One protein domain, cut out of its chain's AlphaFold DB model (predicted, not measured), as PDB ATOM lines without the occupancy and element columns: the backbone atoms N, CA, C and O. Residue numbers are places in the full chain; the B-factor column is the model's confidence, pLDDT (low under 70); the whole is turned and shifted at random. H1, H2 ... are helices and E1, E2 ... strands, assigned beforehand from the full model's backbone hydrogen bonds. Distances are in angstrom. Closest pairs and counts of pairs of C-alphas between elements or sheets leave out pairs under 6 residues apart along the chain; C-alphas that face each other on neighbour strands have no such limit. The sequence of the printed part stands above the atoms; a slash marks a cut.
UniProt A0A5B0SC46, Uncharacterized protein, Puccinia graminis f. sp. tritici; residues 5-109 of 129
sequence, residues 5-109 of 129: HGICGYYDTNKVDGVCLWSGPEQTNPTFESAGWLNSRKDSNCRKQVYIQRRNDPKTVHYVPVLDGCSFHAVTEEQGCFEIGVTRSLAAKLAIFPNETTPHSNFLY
ATOM      1  N   HIS A   5     196.561 233.647 320.507       96.06
ATOM      2  CA  HIS A   5     196.251 233.916 319.104       96.06
ATOM      3  C   HIS A   5     196.982 232.901 318.218       96.06
ATOM      4  O   HIS A   5     198.200 232.992 318.059       96.06
ATOM      5  N   GLY A   6     196.239 231.923 317.701       94.50
ATOM      6  CA  GLY A   6     196.731 230.913 316.766       94.50
ATOM      7  C   GLY A   6     196.530 231.312 315.303       94.50
ATOM      8  O   GLY A   6     196.075 232.418 315.005       94.50
ATOM      9  N   ILE A   7     196.802 230.383 314.384       96.44
ATOM     10  CA  ILE A   7     196.604 230.555 312.935       96.44
ATOM     11  C   ILE A   7     195.153 230.942 312.610       96.44
ATOM     12  O   ILE A   7     194.933 231.821 311.785       96.44
ATOM     13  N   CYS A   8     194.162 230.358 313.297       97.00
ATOM     14  CA  CYS A   8     192.740 230.653 313.061       97.00
ATOM     15  C   CYS A   8     192.156 231.732 313.992       97.00
ATOM     16  O   CYS A   8     190.930 231.880 314.084       97.00
ATOM     17  N   GLY A   9     193.014 232.468 314.704       96.94
ATOM     18  CA  GLY A   9     192.637 233.546 315.611       96.94
ATOM     19  C   GLY A   9     192.705 233.184 317.098       96.94
ATOM     20  O   GLY A   9     193.309 232.193 317.504       96.94
ATOM     21  N   TYR A  10     192.103 234.033 317.937       97.75
ATOM     22  CA  TYR A  10     192.156 233.884 319.394       97.75
ATOM     23  C   TYR A  10     191.229 232.776 319.907       97.75
ATOM     24  O   TYR A  10     190.059 232.704 319.518       97.75
ATOM     25  N   TYR A  11     191.715 231.978 320.860       97.62
ATOM     26  CA  TYR A  11     190.901 231.045 321.638       97.62
ATOM     27  C   TYR A  11     191.438 230.865 323.067       97.62
ATOM     28  O   TYR A  11     192.636 230.973 323.331       97.62
ATOM     29  N   ASP A  12     190.533 230.551 324.000       97.31
ATOM     30  CA  ASP A  12     190.876 230.130 325.363       97.31
ATOM     31  C   ASP A  12     190.711 228.613 325.476       97.31
ATOM     32  O   ASP A  12     189.594 228.091 325.449       97.31
ATOM     33  N   THR A  13     191.835 227.905 325.607       95.75
ATOM     34  CA  THR A  13     191.890 226.435 325.616       95.75
ATOM     35  C   THR A  13     191.073 225.812 326.753       95.75
ATOM     36  O   THR A  13     190.670 224.655 326.659       95.75
ATOM     37  N   ASN A  14     190.810 226.563 327.829       95.00
ATOM     38  CA  ASN A  14     190.026 226.080 328.967       95.00
ATOM     39  C   ASN A  14     188.515 226.297 328.788       95.00
ATOM     40  O   ASN A  14     187.742 225.791 329.595       95.00
ATOM     41  N   LYS A  15     188.088 227.064 327.773       96.81
ATOM     42  CA  LYS A  15     186.682 227.467 327.579       96.81
ATOM     43  C   LYS A  15     186.073 226.993 326.267       96.81
ATOM     44  O   LYS A  15     184.854 226.902 326.172       96.81
ATOM     45  N   VAL A  16     186.899 226.766 325.252       97.19
ATOM     46  CA  VAL A  16     186.441 226.440 323.900       97.19
ATOM     47  C   VAL A  16     186.887 225.031 323.552       97.19
ATOM     48  O   VAL A  16     188.051 224.696 323.755       97.19
ATOM     49  N   ASP A  17     185.972 224.232 323.005       97.88
ATOM     50  CA  ASP A  17     186.316 222.952 322.396       97.88
ATOM     51  C   ASP A  17     186.806 223.166 320.966       97.88
ATOM     52  O   ASP A  17     186.248 223.953 320.201       97.88
ATOM     53  N   GLY A  18     187.830 222.422 320.584       97.75
ATOM     54  CA  GLY A  18     188.436 222.548 319.272       97.75
ATOM     55  C   GLY A  18     189.769 221.846 319.194       97.75
ATOM     56  O   GLY A  18     190.287 221.349 320.205       97.75
ATOM     57  N   VAL A  19     190.287 221.823 317.974       97.50
ATOM     58  CA  VAL A  19     191.496 221.091 317.613       97.50
ATOM     59  C   VAL A  19     192.515 221.995 316.940       97.50
ATOM     60  O   VAL A  19     192.164 223.034 316.378       97.50
ATOM     61  N   CYS A  20     193.772 221.573 316.966       97.12
ATOM     62  CA  CYS A  20     194.788 222.044 316.047       97.12
ATOM     63  C   CYS A  20     195.257 220.887 315.176       97.12
ATOM     64  O   CYS A  20     195.476 219.784 315.681       97.12
ATOM     65  N   LEU A  21     195.410 221.144 313.883       97.19
ATOM     66  CA  LEU A  21     195.906 220.155 312.926       97.19
ATOM     67  C   LEU A  21     197.353 220.468 312.554       97.19
ATOM     68  O   LEU A  21     197.832 221.574 312.807       97.19
ATOM     69  N   TRP A  22     198.058 219.507 311.964       97.19
ATOM     70  CA  TRP A  22     199.465 219.702 311.627       97.19
ATOM     71  C   TRP A  22     199.673 220.885 310.678       97.19
ATOM     72  O   TRP A  22     199.024 220.975 309.631       97.19
ATOM     73  N   SER A  23     200.580 221.791 311.056       97.00
ATOM     74  CA  SER A  23     200.829 223.028 310.314       97.00
ATOM     75  C   SER A  23     201.751 222.862 309.095       97.00
ATOM     76  O   SER A  23     201.982 223.815 308.357       97.00
ATOM     77  N   GLY A  24     202.272 221.657 308.856       96.19
ATOM     78  CA  GLY A  24     203.216 221.369 307.774       96.19
ATOM     79  C   GLY A  24     204.677 221.343 308.233       96.19
ATOM     80  O   GLY A  24     204.970 221.541 309.411       96.19
ATOM     81  N   PRO A  25     205.626 221.072 307.325       95.25
ATOM     82  CA  PRO A  25     207.033 220.898 307.684       95.25
ATOM     83  C   PRO A  25     207.771 222.214 307.984       95.25
ATOM     84  O   PRO A  25     208.738 222.213 308.742       95.25
ATOM     85  N   GLU A  26     207.323 223.342 307.422       94.94
ATOM     86  CA  GLU A  26     207.984 224.646 307.559       94.94
ATOM     87  C   GLU A  26     207.257 225.531 308.581       94.94
ATOM     88  O   GLU A  26     206.120 225.951 308.368       94.94
ATOM     89  N   GLN A  27     207.931 225.824 309.696       86.12
ATOM     90  CA  GLN A  27     207.364 226.569 310.830       86.12
ATOM     91  C   GLN A  27     207.852 228.018 310.921       86.12
ATOM     92  O   GLN A  27     207.238 228.829 311.609       86.12
ATOM     93  N   THR A  28     208.959 228.347 310.256       91.38
ATOM     94  CA  THR A  28     209.596 229.666 310.341       91.38
ATOM     95  C   THR A  28     209.113 230.566 309.213       91.38
ATOM     96  O   THR A  28     208.677 231.686 309.463       91.38
ATOM     97  N   ASN A  29     209.159 230.069 307.975       94.50
ATOM     98  CA  ASN A  29     208.756 230.803 306.773       94.50
ATOM     99  C   ASN A  29     207.758 229.997 305.925       94.50
ATOM    100  O   ASN A  29     208.071 229.638 304.789       94.50
ATOM    101  N   PRO A  30     206.558 229.699 306.455       94.69
ATOM    102  CA  PRO A  30     205.568 228.892 305.750       94.69
ATOM    103  C   PRO A  30     205.152 229.530 304.419       94.69
ATOM    104  O   PRO A  30     204.918 230.744 304.333       94.69
ATOM    105  N   THR A  31     205.008 228.690 303.397       96.50
ATOM    106  CA  THR A  31     204.449 229.019 302.078       96.50
ATOM    107  C   THR A  31     203.100 228.323 301.884       96.50
ATOM    108  O   THR A  31     202.635 227.596 302.762       96.50
ATOM    109  N   PHE A  32     202.431 228.539 300.750       95.44
ATOM    110  CA  PHE A  32     201.197 227.807 300.444       95.44
ATOM    111  C   PHE A  32     201.456 226.309 300.218       95.44
ATOM    112  O   PHE A  32     200.632 225.479 300.589       95.44
ATOM    113  N   GLU A  33     202.609 225.968 299.645       95.12
ATOM    114  CA  GLU A  33     203.035 224.612 299.283       95.12
ATOM    115  C   GLU A  33     203.570 223.829 300.484       95.12
ATOM    116  O   GLU A  33     203.507 222.606 300.499       95.12
ATOM    117  N   SER A  34     204.078 224.526 301.502       95.12
ATOM    118  CA  SER A  34     204.563 223.913 302.739       95.12
ATOM    119  C   SER A  34     203.460 223.725 303.788       95.12
ATOM    120  O   SER A  34     203.765 223.530 304.966       95.12
ATOM    121  N   ALA A  35     202.191 223.888 303.415       95.50
ATOM    122  CA  ALA A  35     201.072 223.699 304.326       95.50
ATOM    123  C   ALA A  35     200.855 222.209 304.605       95.50
ATOM    124  O   ALA A  35     200.848 221.396 303.684       95.50
ATOM    125  N   GLY A  36     200.643 221.869 305.877       95.62
ATOM    126  CA  GLY A  36     200.024 220.598 306.245       95.62
ATOM    127  C   GLY A  36     198.519 220.678 305.995       95.62
ATOM    128  O   GLY A  36     198.060 221.103 304.934       95.62
ATOM    129  N   TRP A  37     197.724 220.378 307.021       96.50
ATOM    130  CA  TRP A  37     196.285 220.646 306.964       96.50
ATOM    131  C   TRP A  37     195.973 222.142 306.916       96.50
ATOM    132  O   TRP A  37     194.945 222.545 306.387       96.50
ATOM    133  N   LEU A  38     196.834 222.981 307.478       96.94
ATOM    134  CA  LEU A  38     196.761 224.436 307.382       96.94
ATOM    135  C   LEU A  38     198.129 225.030 307.692       96.94
ATOM    136  O   LEU A  38     198.985 224.343 308.226       96.94
ATOM    137  N   ASN A  39     198.336 226.310 307.422       96.81
ATOM    138  CA  ASN A  39     199.397 227.103 308.042       96.81
ATOM    139  C   ASN A  39     199.013 228.589 308.009       96.81
ATOM    140  O   ASN A  39     197.900 228.941 307.630       96.81
ATOM    141  N   SER A  40     199.932 229.484 308.377       95.25
ATOM    142  CA  SER A  40     199.666 230.929 308.377       95.25
ATOM    143  C   SER A  40     199.530 231.568 306.982       95.25
ATOM    144  O   SER A  40     199.356 232.783 306.891       95.25
ATOM    145  N   ARG A  41     199.692 230.807 305.892       96.44
ATOM    146  CA  ARG A  41     199.444 231.240 304.503       96.44
ATOM    147  C   ARG A  41     198.211 230.568 303.901       96.44
ATOM    148  O   ARG A  41     197.460 231.231 303.198       96.44
ATOM    149  N   LYS A  42     198.002 229.283 304.193       95.88
ATOM    150  CA  LYS A  42     196.857 228.468 303.781       95.88
ATOM    151  C   LYS A  42     196.008 228.138 305.012       95.88
ATOM    152  O   LYS A  42     196.151 227.081 305.620       95.88
ATOM    153  N   ASP A  43     195.125 229.058 305.377       95.94
ATOM    154  CA  ASP A  43     194.244 228.977 306.548       95.94
ATOM    155  C   ASP A  43     192.814 228.525 306.191       95.94
ATOM    156  O   ASP A  43     191.911 228.553 307.023       95.94
ATOM    157  N   SER A  44     192.595 228.037 304.968       95.50
ATOM    158  CA  SER A  44     191.277 227.661 304.437       95.50
ATOM    159  C   SER A  44     190.556 226.557 305.220       95.50
ATOM    160  O   SER A  44     189.339 226.416 305.098       95.50
ATOM    161  N   ASN A  45     191.287 225.771 306.018       96.75
ATOM    162  CA  ASN A  45     190.722 224.755 306.908       96.75
ATOM    163  C   ASN A  45     190.365 225.287 308.306       96.75
ATOM    164  O   ASN A  45     189.767 224.565 309.102       96.75
ATOM    165  N   CYS A  46     190.651 226.556 308.604       97.12
ATOM    166  CA  CYS A  46     190.208 227.197 309.833       97.12
ATOM    167  C   CYS A  46     188.686 227.166 309.969       97.12
ATOM    168  O   CYS A  46     187.943 227.372 309.012       97.12
ATOM    169  N   ARG A  47     188.217 226.922 311.198       96.44
ATOM    170  CA  ARG A  47     186.796 226.835 311.581       96.44
ATOM    171  C   ARG A  47     185.990 225.718 310.923       96.44
ATOM    172  O   ARG A  47     184.844 225.522 311.329       96.44
ATOM    173  N   LYS A  48     186.560 224.953 309.990       96.50
ATOM    174  CA  LYS A  48     185.927 223.724 309.508       96.50
ATOM    175  C   LYS A  48     185.735 222.756 310.664       96.50
ATOM    176  O   LYS A  48     186.524 222.729 311.609       96.50
ATOM    177  N   GLN A  49     184.653 221.997 310.600       96.56
ATOM    178  CA  GLN A  49     184.296 221.057 311.647       96.56
ATOM    179  C   GLN A  49     184.971 219.712 311.393       96.56
ATOM    180  O   GLN A  49     184.887 219.172 310.291       96.56
ATOM    181  N   VAL A  50     185.578 219.161 312.434       96.81
ATOM    182  CA  VAL A  50     186.011 217.765 312.494       96.81
ATOM    183  C   VAL A  50     185.102 217.006 313.448       96.81
ATOM    184  O   VAL A  50     184.532 217.596 314.372       96.81
ATOM    185  N   TYR A  51     184.983 215.700 313.252       95.38
ATOM    186  CA  TYR A  51     184.556 214.808 314.318       95.38
ATOM    187  C   TYR A  51     185.787 214.186 314.976       95.38
ATOM    188  O   TYR A  51     186.785 213.914 314.315       95.38
ATOM    189  N   ILE A  52     185.723 213.953 316.283       95.19
ATOM    190  CA  ILE A  52     186.751 213.244 317.044       95.19
ATOM    191  C   ILE A  52     186.093 212.311 318.053       95.19
ATOM    192  O   ILE A  52     185.109 212.662 318.712       95.19
ATOM    193  N   GLN A  53     186.632 211.102 318.158       93.81
ATOM    194  CA  GLN A  53     186.072 210.031 318.969       93.81
ATOM    195  C   GLN A  53     187.170 209.170 319.587       93.81
ATOM    196  O   GLN A  53     188.164 208.834 318.943       93.81
ATOM    197  N   ARG A  54     186.962 208.744 320.834       91.75
ATOM    198  CA  ARG A  54     187.860 207.810 321.518       91.75
ATOM    199  C   ARG A  54     187.648 206.393 321.013       91.75
ATOM    200  O   ARG A  54     186.518 205.925 320.922       91.75
ATOM    201  N   ARG A  55     188.746 205.668 320.778       86.25
ATOM    202  CA  ARG A  55     188.703 204.282 320.277       86.25
ATOM    203  C   ARG A  55     187.876 203.345 321.166       86.25
ATOM    204  O   ARG A  55     187.212 202.450 320.656       86.25
ATOM    205  N   ASN A  56     187.912 203.564 322.480       83.19
ATOM    206  CA  ASN A  56     187.215 202.737 323.467       83.19
ATOM    207  C   ASN A  56     185.855 203.313 323.908       83.19
ATOM    208  O   ASN A  56     185.198 202.710 324.751       83.19
ATOM    209  N   ASP A  57     185.422 204.448 323.343       85.12
ATOM    210  CA  ASP A  57     184.090 205.022 323.572       85.12
ATOM    211  C   ASP A  57     183.423 205.397 322.235       85.12
ATOM    212  O   ASP A  57     183.340 206.573 321.864       85.12
ATOM    213  N   PRO A  58     182.928 204.398 321.482       79.69
ATOM    214  CA  PRO A  58     182.326 204.621 320.174       79.69
ATOM    215  C   PRO A  58     180.951 205.313 320.235       79.69
ATOM    216  O   PRO A  58     180.355 205.581 319.192       79.69
ATOM    217  N   LYS A  59     180.408 205.582 321.429       83.31
ATOM    218  CA  LYS A  59     179.097 206.229 321.593       83.31
ATOM    219  C   LYS A  59     179.209 207.741 321.742       83.31
ATOM    220  O   LYS A  59     178.231 208.443 321.494       83.31
ATOM    221  N   THR A  60     180.392 208.232 322.093       88.75
ATOM    222  CA  THR A  60     180.651 209.654 322.281       88.75
ATOM    223  C   THR A  60     181.479 210.189 321.118       88.75
ATOM    224  O   THR A  60     182.664 209.889 320.978       88.75
ATOM    225  N   VAL A  61     180.837 210.980 320.257       94.44
ATOM    226  CA  VAL A  61     181.497 211.724 319.175       94.44
ATOM    227  C   VAL A  61     181.409 213.208 319.496       94.44
ATOM    228  O   VAL A  61     180.329 213.719 319.797       94.44
ATOM    229  N   HIS A  62     182.531 213.912 319.392       96.06
ATOM    230  CA  HIS A  62     182.567 215.365 319.499       96.06
ATOM    231  C   HIS A  62     182.757 215.987 318.122       96.06
ATOM    232  O   HIS A  62     183.666 215.608 317.393       96.06
ATOM    233  N   TYR A  63     181.922 216.970 317.796       96.38
ATOM    234  CA  TYR A  63     182.014 217.748 316.566       96.38
ATOM    235  C   TYR A  63     182.519 219.142 316.908       96.38
ATOM    236  O   TYR A  63     181.828 219.911 317.576       96.38
ATOM    237  N   VAL A  64     183.739 219.459 316.494       97.81
ATOM    238  CA  VAL A  64     184.468 220.633 316.984       97.81
ATOM    239  C   VAL A  64     185.201 221.338 315.843       97.81
ATOM    240  O   VAL A  64     185.552 220.698 314.855       97.81
ATOM    241  N   PRO A  65     185.418 222.659 315.927       97.75
ATOM    242  CA  PRO A  65     186.119 223.395 314.884       97.75
ATOM    243  C   PRO A  65     187.642 223.199 314.945       97.75
ATOM    244  O   PRO A  65     188.223 223.019 316.020       97.75
ATOM    245  N   VAL A  66     188.299 223.361 313.795       98.00
ATOM    246  CA  VAL A  66     189.739 223.646 313.713       98.00
ATOM    247  C   VAL A  66     189.990 225.078 314.197       98.00
ATOM    248  O   VAL A  66     189.432 226.039 313.657       98.00
ATOM    249  N   LEU A  67     190.802 225.220 315.242       98.31
ATOM    250  CA  LEU A  67     191.114 226.491 315.905       98.31
ATOM    251  C   LEU A  67     192.554 226.955 315.687       98.31
ATOM    252  O   LEU A  67     192.851 228.117 315.955       98.31
ATOM    253  N   ASP A  68     193.452 226.073 315.258       97.88
ATOM    254  CA  ASP A  68     194.868 226.406 315.126       97.88
ATOM    255  C   ASP A  68     195.621 225.412 314.237       97.88
ATOM    256  O   ASP A  68     195.099 224.348 313.893       97.88
ATOM    257  N   GLY A  69     196.871 225.739 313.915       96.56
ATOM    258  CA  GLY A  69     197.853 224.789 313.407       96.56
ATOM    259  C   GLY A  69     198.896 224.457 314.476       96.56
ATOM    260  O   GLY A  69     199.290 225.306 315.270       96.56
ATOM    261  N   CYS A  70     199.346 223.208 314.500       95.62
ATOM    262  CA  CYS A  70     200.325 222.699 315.449       95.62
ATOM    263  C   CYS A  70     201.511 222.079 314.712       95.62
ATOM    264  O   CYS A  70     201.339 221.264 313.814       95.62
ATOM    265  N   SER A  71     202.731 222.425 315.124       94.25
ATOM    266  CA  SER A  71     203.940 221.855 314.518       94.25
ATOM    267  C   SER A  71     204.090 220.359 314.806       94.25
ATOM    268  O   SER A  71     204.592 219.623 313.964       94.25
ATOM    269  N   PHE A  72     203.730 219.930 316.022       92.69
ATOM    270  CA  PHE A  72     204.035 218.600 316.579       92.69
ATOM    271  C   PHE A  72     205.520 218.196 316.511       92.69
ATOM    272  O   PHE A  72     205.850 217.041 316.748       92.69
ATOM    273  N   HIS A  73     206.420 219.138 316.195       92.12
ATOM    274  CA  HIS A  73     207.806 218.855 315.815       92.12
ATOM    275  C   HIS A  73     207.930 217.859 314.643       92.12
ATOM    276  O   HIS A  73     208.980 217.247 314.462       92.12
ATOM    277  N   ALA A  74     206.870 217.719 313.842       94.06
ATOM    278  CA  ALA A  74     206.827 216.871 312.663       94.06
ATOM    279  C   ALA A  74     207.292 217.671 311.441       94.06
ATOM    280  O   ALA A  74     206.726 218.718 311.117       94.06
ATOM    281  N   VAL A  75     208.325 217.164 310.769       93.94
ATOM    282  CA  VAL A  75     208.953 217.804 309.597       93.94
ATOM    283  C   VAL A  75     208.699 217.031 308.303       93.94
ATOM    284  O   VAL A  75     209.176 217.428 307.244       93.94
ATOM    285  N   THR A  76     207.943 215.936 308.371       94.31
ATOM    286  CA  THR A  76     207.485 215.165 307.212       94.31
ATOM    287  C   THR A  76     205.988 214.893 307.304       94.31
ATOM    288  O   THR A  76     205.402 214.899 308.389       94.31
ATOM    289  N   GLU A  77     205.364 214.627 306.157       92.56
ATOM    290  CA  GLU A  77     203.936 214.302 306.081       92.56
ATOM    291  C   GLU A  77     203.589 213.037 306.869       92.56
ATOM    292  O   GLU A  77     202.637 213.032 307.642       92.56
ATOM    293  N   GLU A  78     204.411 211.996 306.756       93.56
ATOM    294  CA  GLU A  78     204.239 210.728 307.475       93.56
ATOM    295  C   GLU A  78     204.206 210.914 308.999       93.56
ATOM    296  O   GLU A  78     203.494 210.195 309.696       93.56
ATOM    297  N   GLN A  79     204.962 211.889 309.514       92.94
ATOM    298  CA  GLN A  79     205.005 212.209 310.939       92.94
ATOM    299  C   GLN A  79     203.816 213.058 311.388       92.94
ATOM    300  O   GLN A  79     203.380 212.919 312.523       92.94
ATOM    301  N   GLY A  80     203.337 213.975 310.545       92.31
ATOM    302  CA  GLY A  80     202.389 215.010 310.958       92.31
ATOM    303  C   GLY A  80     200.943 214.783 310.525       92.31
ATOM    304  O   GLY A  80     200.032 215.257 311.195       92.31
ATOM    305  N   CYS A  81     200.694 214.065 309.428       90.44
ATOM    306  CA  CYS A  81     199.378 214.023 308.778       90.44
ATOM    307  C   CYS A  81     198.255 213.525 309.706       90.44
ATOM    308  O   CYS A  81     197.151 214.069 309.687       90.44
ATOM    309  N   PHE A  82     198.542 212.555 310.576       90.31
ATOM    310  CA  PHE A  82     197.556 212.013 311.520       90.31
ATOM    311  C   PHE A  82     197.590 212.666 312.908       90.31
ATOM    312  O   PHE A  82     196.730 212.367 313.744       90.31
ATOM    313  N   GLU A  83     198.541 213.568 313.152       91.50
ATOM    314  CA  GLU A  83     198.691 214.249 314.431       91.50
ATOM    315  C   GLU A  83     197.648 215.355 314.599       91.50
ATOM    316  O   GLU A  83     197.350 216.144 313.697       91.50
ATOM    317  N   ILE A  84     197.097 215.425 315.806       94.25
ATOM    318  CA  ILE A  84     196.073 216.391 316.185       94.25
ATOM    319  C   ILE A  84     196.246 216.748 317.655       94.25
ATOM    320  O   ILE A  84     196.454 215.900 318.524       94.25
ATOM    321  N   GLY A  85     196.142 218.037 317.944       94.25
ATOM    322  CA  GLY A  85     196.099 218.547 319.300       94.25
ATOM    323  C   GLY A  85     194.680 218.961 319.635       94.25
ATOM    324  O   GLY A  85     193.932 219.419 318.777       94.25
ATOM    325  N   VAL A  86     194.317 218.833 320.904       95.25
ATOM    326  CA  VAL A  86     193.020 219.280 321.411       95.25
ATOM    327  C   VAL A  86     193.192 220.401 322.435       95.25
ATOM    328  O   VAL A  86     194.238 220.567 323.084       95.25
ATOM    329  N   THR A  87     192.149 221.207 322.567       95.25
ATOM    330  CA  THR A  87     191.984 222.161 323.671       95.25
ATOM    331  C   THR A  87     191.841 221.426 325.004       95.25
ATOM    332  O   THR A  87     191.434 220.266 325.043       95.25
ATOM    333  N   ARG A  88     192.161 222.091 326.120       92.44
ATOM    334  CA  ARG A  88     192.020 221.494 327.461       92.44
ATOM    335  C   ARG A  88     190.559 221.182 327.796       92.44
ATOM    336  O   ARG A  88     190.290 220.144 328.390       92.44
ATOM    337  N   SER A  89     189.629 222.040 327.365       94.38
ATOM    338  CA  SER A  89     188.182 221.807 327.487       94.38
ATOM    339  C   SER A  89     187.761 220.508 326.795       94.38
ATOM    340  O   SER A  89     187.091 219.673 327.401       94.38
ATOM    341  N   LEU A  90     188.220 220.288 325.559       94.56
ATOM    342  CA  LEU A  90     187.915 219.063 324.823       94.56
ATOM    343  C   LEU A  90     188.646 217.842 325.403       94.56
ATOM    344  O   LEU A  90     188.046 216.778 325.524       94.56
ATOM    345  N   ALA A  91     189.906 217.990 325.824       92.50
ATOM    346  CA  ALA A  91     190.663 216.920 326.474       92.50
ATOM    347  C   ALA A  91     189.947 216.387 327.723       92.50
ATOM    348  O   ALA A  91     189.856 215.178 327.898       92.50
ATOM    349  N   ALA A  92     189.375 217.272 328.548       90.81
ATOM    350  CA  ALA A  92     188.614 216.877 329.732       90.81
ATOM    351  C   ALA A  92     187.365 216.039 329.397       90.81
ATOM    352  O   ALA A  92     186.977 215.188 330.191       90.81
ATOM    353  N   LYS A  93     186.753 216.253 328.225       91.56
ATOM    354  CA  LYS A  93     185.590 215.484 327.742       91.56
ATOM    355  C   LYS A  93     185.988 214.148 327.121       91.56
ATOM    356  O   LYS A  93     185.245 213.182 327.217       91.56
ATOM    357  N   LEU A  94     187.160 214.110 326.491       91.19
ATOM    358  CA  LEU A  94     187.732 212.920 325.861       91.19
ATOM    359  C   LEU A  94     188.478 212.007 326.848       91.19
ATOM    360  O   LEU A  94     188.845 210.886 326.485       91.19
ATOM    361  N   ALA A  95     188.747 212.484 328.062       89.19
ATOM    362  CA  ALA A  95     189.468 211.731 329.070       89.19
ATOM    363  C   ALA A  95     188.652 210.523 329.548       89.19
ATOM    364  O   ALA A  95     187.522 210.651 330.012       89.19
ATOM    365  N   ILE A  96     189.263 209.346 329.463       86.00
ATOM    366  CA  ILE A  96     188.713 208.067 329.934       86.00
ATOM    367  C   ILE A  96     189.607 207.433 331.000       86.00
ATOM    368  O   ILE A  96     189.137 206.610 331.784       86.00
ATOM    369  N   PHE A  97     190.889 207.813 331.052       83.06
ATOM    370  CA  PHE A  97     191.820 207.351 332.073       83.06
ATOM    371  C   PHE A  97     192.096 208.458 333.103       83.06
ATOM    372  O   PHE A  97     192.286 209.615 332.725       83.06
ATOM    373  N   PRO A  98     192.188 208.130 334.409       78.69
ATOM    374  CA  PRO A  98     192.394 209.129 335.464       78.69
ATOM    375  C   PRO A  98     193.655 209.991 335.312       78.69
ATOM    376  O   PRO A  98     193.707 211.108 335.815       78.69
ATOM    377  N   ASN A  99     194.689 209.485 334.637       80.69
ATOM    378  CA  ASN A  99     195.944 210.205 334.429       80.69
ATOM    379  C   ASN A  99     195.855 211.289 333.338       80.69
ATOM    380  O   ASN A  99     196.680 212.200 333.345       80.69
ATOM    381  N   GLU A 100     194.859 211.236 332.450       82.69
ATOM    382  CA  GLU A 100     194.715 212.138 331.294       82.69
ATOM    383  C   GLU A 100     194.331 213.571 331.669       82.69
ATOM    384  O   GLU A 100     194.609 214.501 330.917       82.69
ATOM    385  N   THR A 101     193.722 213.762 332.838       70.00
ATOM    386  CA  THR A 101     193.284 215.071 333.345       70.00
ATOM    387  C   THR A 101     194.223 215.647 334.404       70.00
ATOM    388  O   THR A 101     193.947 216.703 334.974       70.00
ATOM    389  N   THR A 102     195.346 214.975 334.682       71.44
ATOM    390  CA  THR A 102     196.323 215.469 335.656       71.44
ATOM    391  C   THR A 102     197.012 216.745 335.144       71.44
ATOM    392  O   THR A 102     197.202 216.883 333.934       71.44
ATOM    393  N   PRO A 103     197.442 217.672 336.028       58.69
ATOM    394  CA  PRO A 103     197.966 218.994 335.643       58.69
ATOM    395  C   PRO A 103     199.205 219.041 334.722       58.69
ATOM    396  O   PRO A 103     199.683 220.129 334.422       58.69
ATOM    397  N   HIS A 104     199.728 217.904 334.259       59.81
ATOM    398  CA  HIS A 104     200.880 217.808 333.352       59.81
ATOM    399  C   HIS A 104     200.688 216.756 332.249       59.81
ATOM    400  O   HIS A 104     201.630 216.455 331.513       59.81
ATOM    401  N   SER A 105     199.492 216.172 332.130       66.31
ATOM    402  CA  SER A 105     199.217 215.242 331.044       66.31
ATOM    403  C   SER A 105     199.085 216.013 329.737       66.31
ATOM    404  O   SER A 105     198.138 216.772 329.536       66.31
ATOM    405  N   ASN A 106     200.047 215.810 328.842       69.19
ATOM    406  CA  ASN A 106     200.014 216.366 327.489       69.19
ATOM    407  C   ASN A 106     199.382 215.398 326.478       69.19
ATOM    408  O   ASN A 106     199.293 215.731 325.298       69.19
ATOM    409  N   PHE A 107     198.957 214.211 326.925       77.56
ATOM    410  CA  PHE A 107     198.536 213.123 326.051       77.56
ATOM    411  C   PHE A 107     197.213 212.505 326.500       77.56
ATOM    412  O   PHE A 107     196.949 212.340 327.692       77.56
ATOM    413  N   LEU A 108     196.406 212.126 325.509       82.25
ATOM    414  CA  LEU A 108     195.286 211.208 325.671       82.25
ATOM    415  C   LEU A 108     195.761 209.818 325.227       82.25
ATOM    416  O   LEU A 108     196.070 209.595 324.057       82.25
ATOM    417  N   TYR A 109     195.841 208.880 326.161       80.56
ATOM    418  CA  TYR A 109     196.276 207.505 325.941       80.56
ATOM    419  C   TYR A 109     195.193 206.681 325.236       80.56
ATOM    420  O   TYR A 109     194.016 207.013 325.267       80.56
TER     421      TYR A 109
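AT A GLANCE: This is residues 5 to 109 of the 129 residues of an uncharacterized protein of Puccinia graminis f. sp. tritici (UniProt A0A5B0SC46). With little regular structure, the domain is a curled, strongly twisted mixed sheet, E3 E4 E2 E5, with loop residues 23 to 48 towards one end and H2 and H3 towards the other. The 105 printed residues, with 41 in named elements, run E1 E2 E3 E4 H1 E5 H2 H3, class mixed. The whole is compact, radius of gyration of the C-alphas 13.9 A, spanning 40 by 26 by 25 A.

HOW THE PARTS SIT: E4, residues 61 to 70, bends by 76 degrees at residue 67. It forms an antiparallel hairpin with E3, residues 49 to 54; N 50 and O 64 are 2.9 A apart. E2, residues 19 to 22, is parallel to E4, with N 67 and O 19 2.8 A apart. E5, residues 84 to 86, is antiparallel to E2, with N 20 and O 85 2.8 A apart. H2, residues 88 to 94, is on the sheet at a height of 8.1 A; 2 of its 3 O i to N i+4 pairs are within hydrogen-bond range. H3, residues 98 to 101, touches H2 only at the corner, closest C-alphas Ala 92 and Thr 101, 6.2 A. H1, residues 77 to 80, only grazes the sheet. E1, residues 9 to 11, pairs with no named strand.

IN THESE COORDINATES: E4 is 22.1 A long and E3 16.9 A. E1 begins at C-alpha 9 (192.637, 233.546, 315.611); H3 ends at C-alpha 101 (193.284, 215.071, 333.345).

THE WHOLE: The C-alphas farthest apart, of Asn 29 and Lys 59, are 41.3 A apart. The printed part has no cut; the link E2 to E3 is long. In the model, residues 103 to 106 have pLDDT under 70.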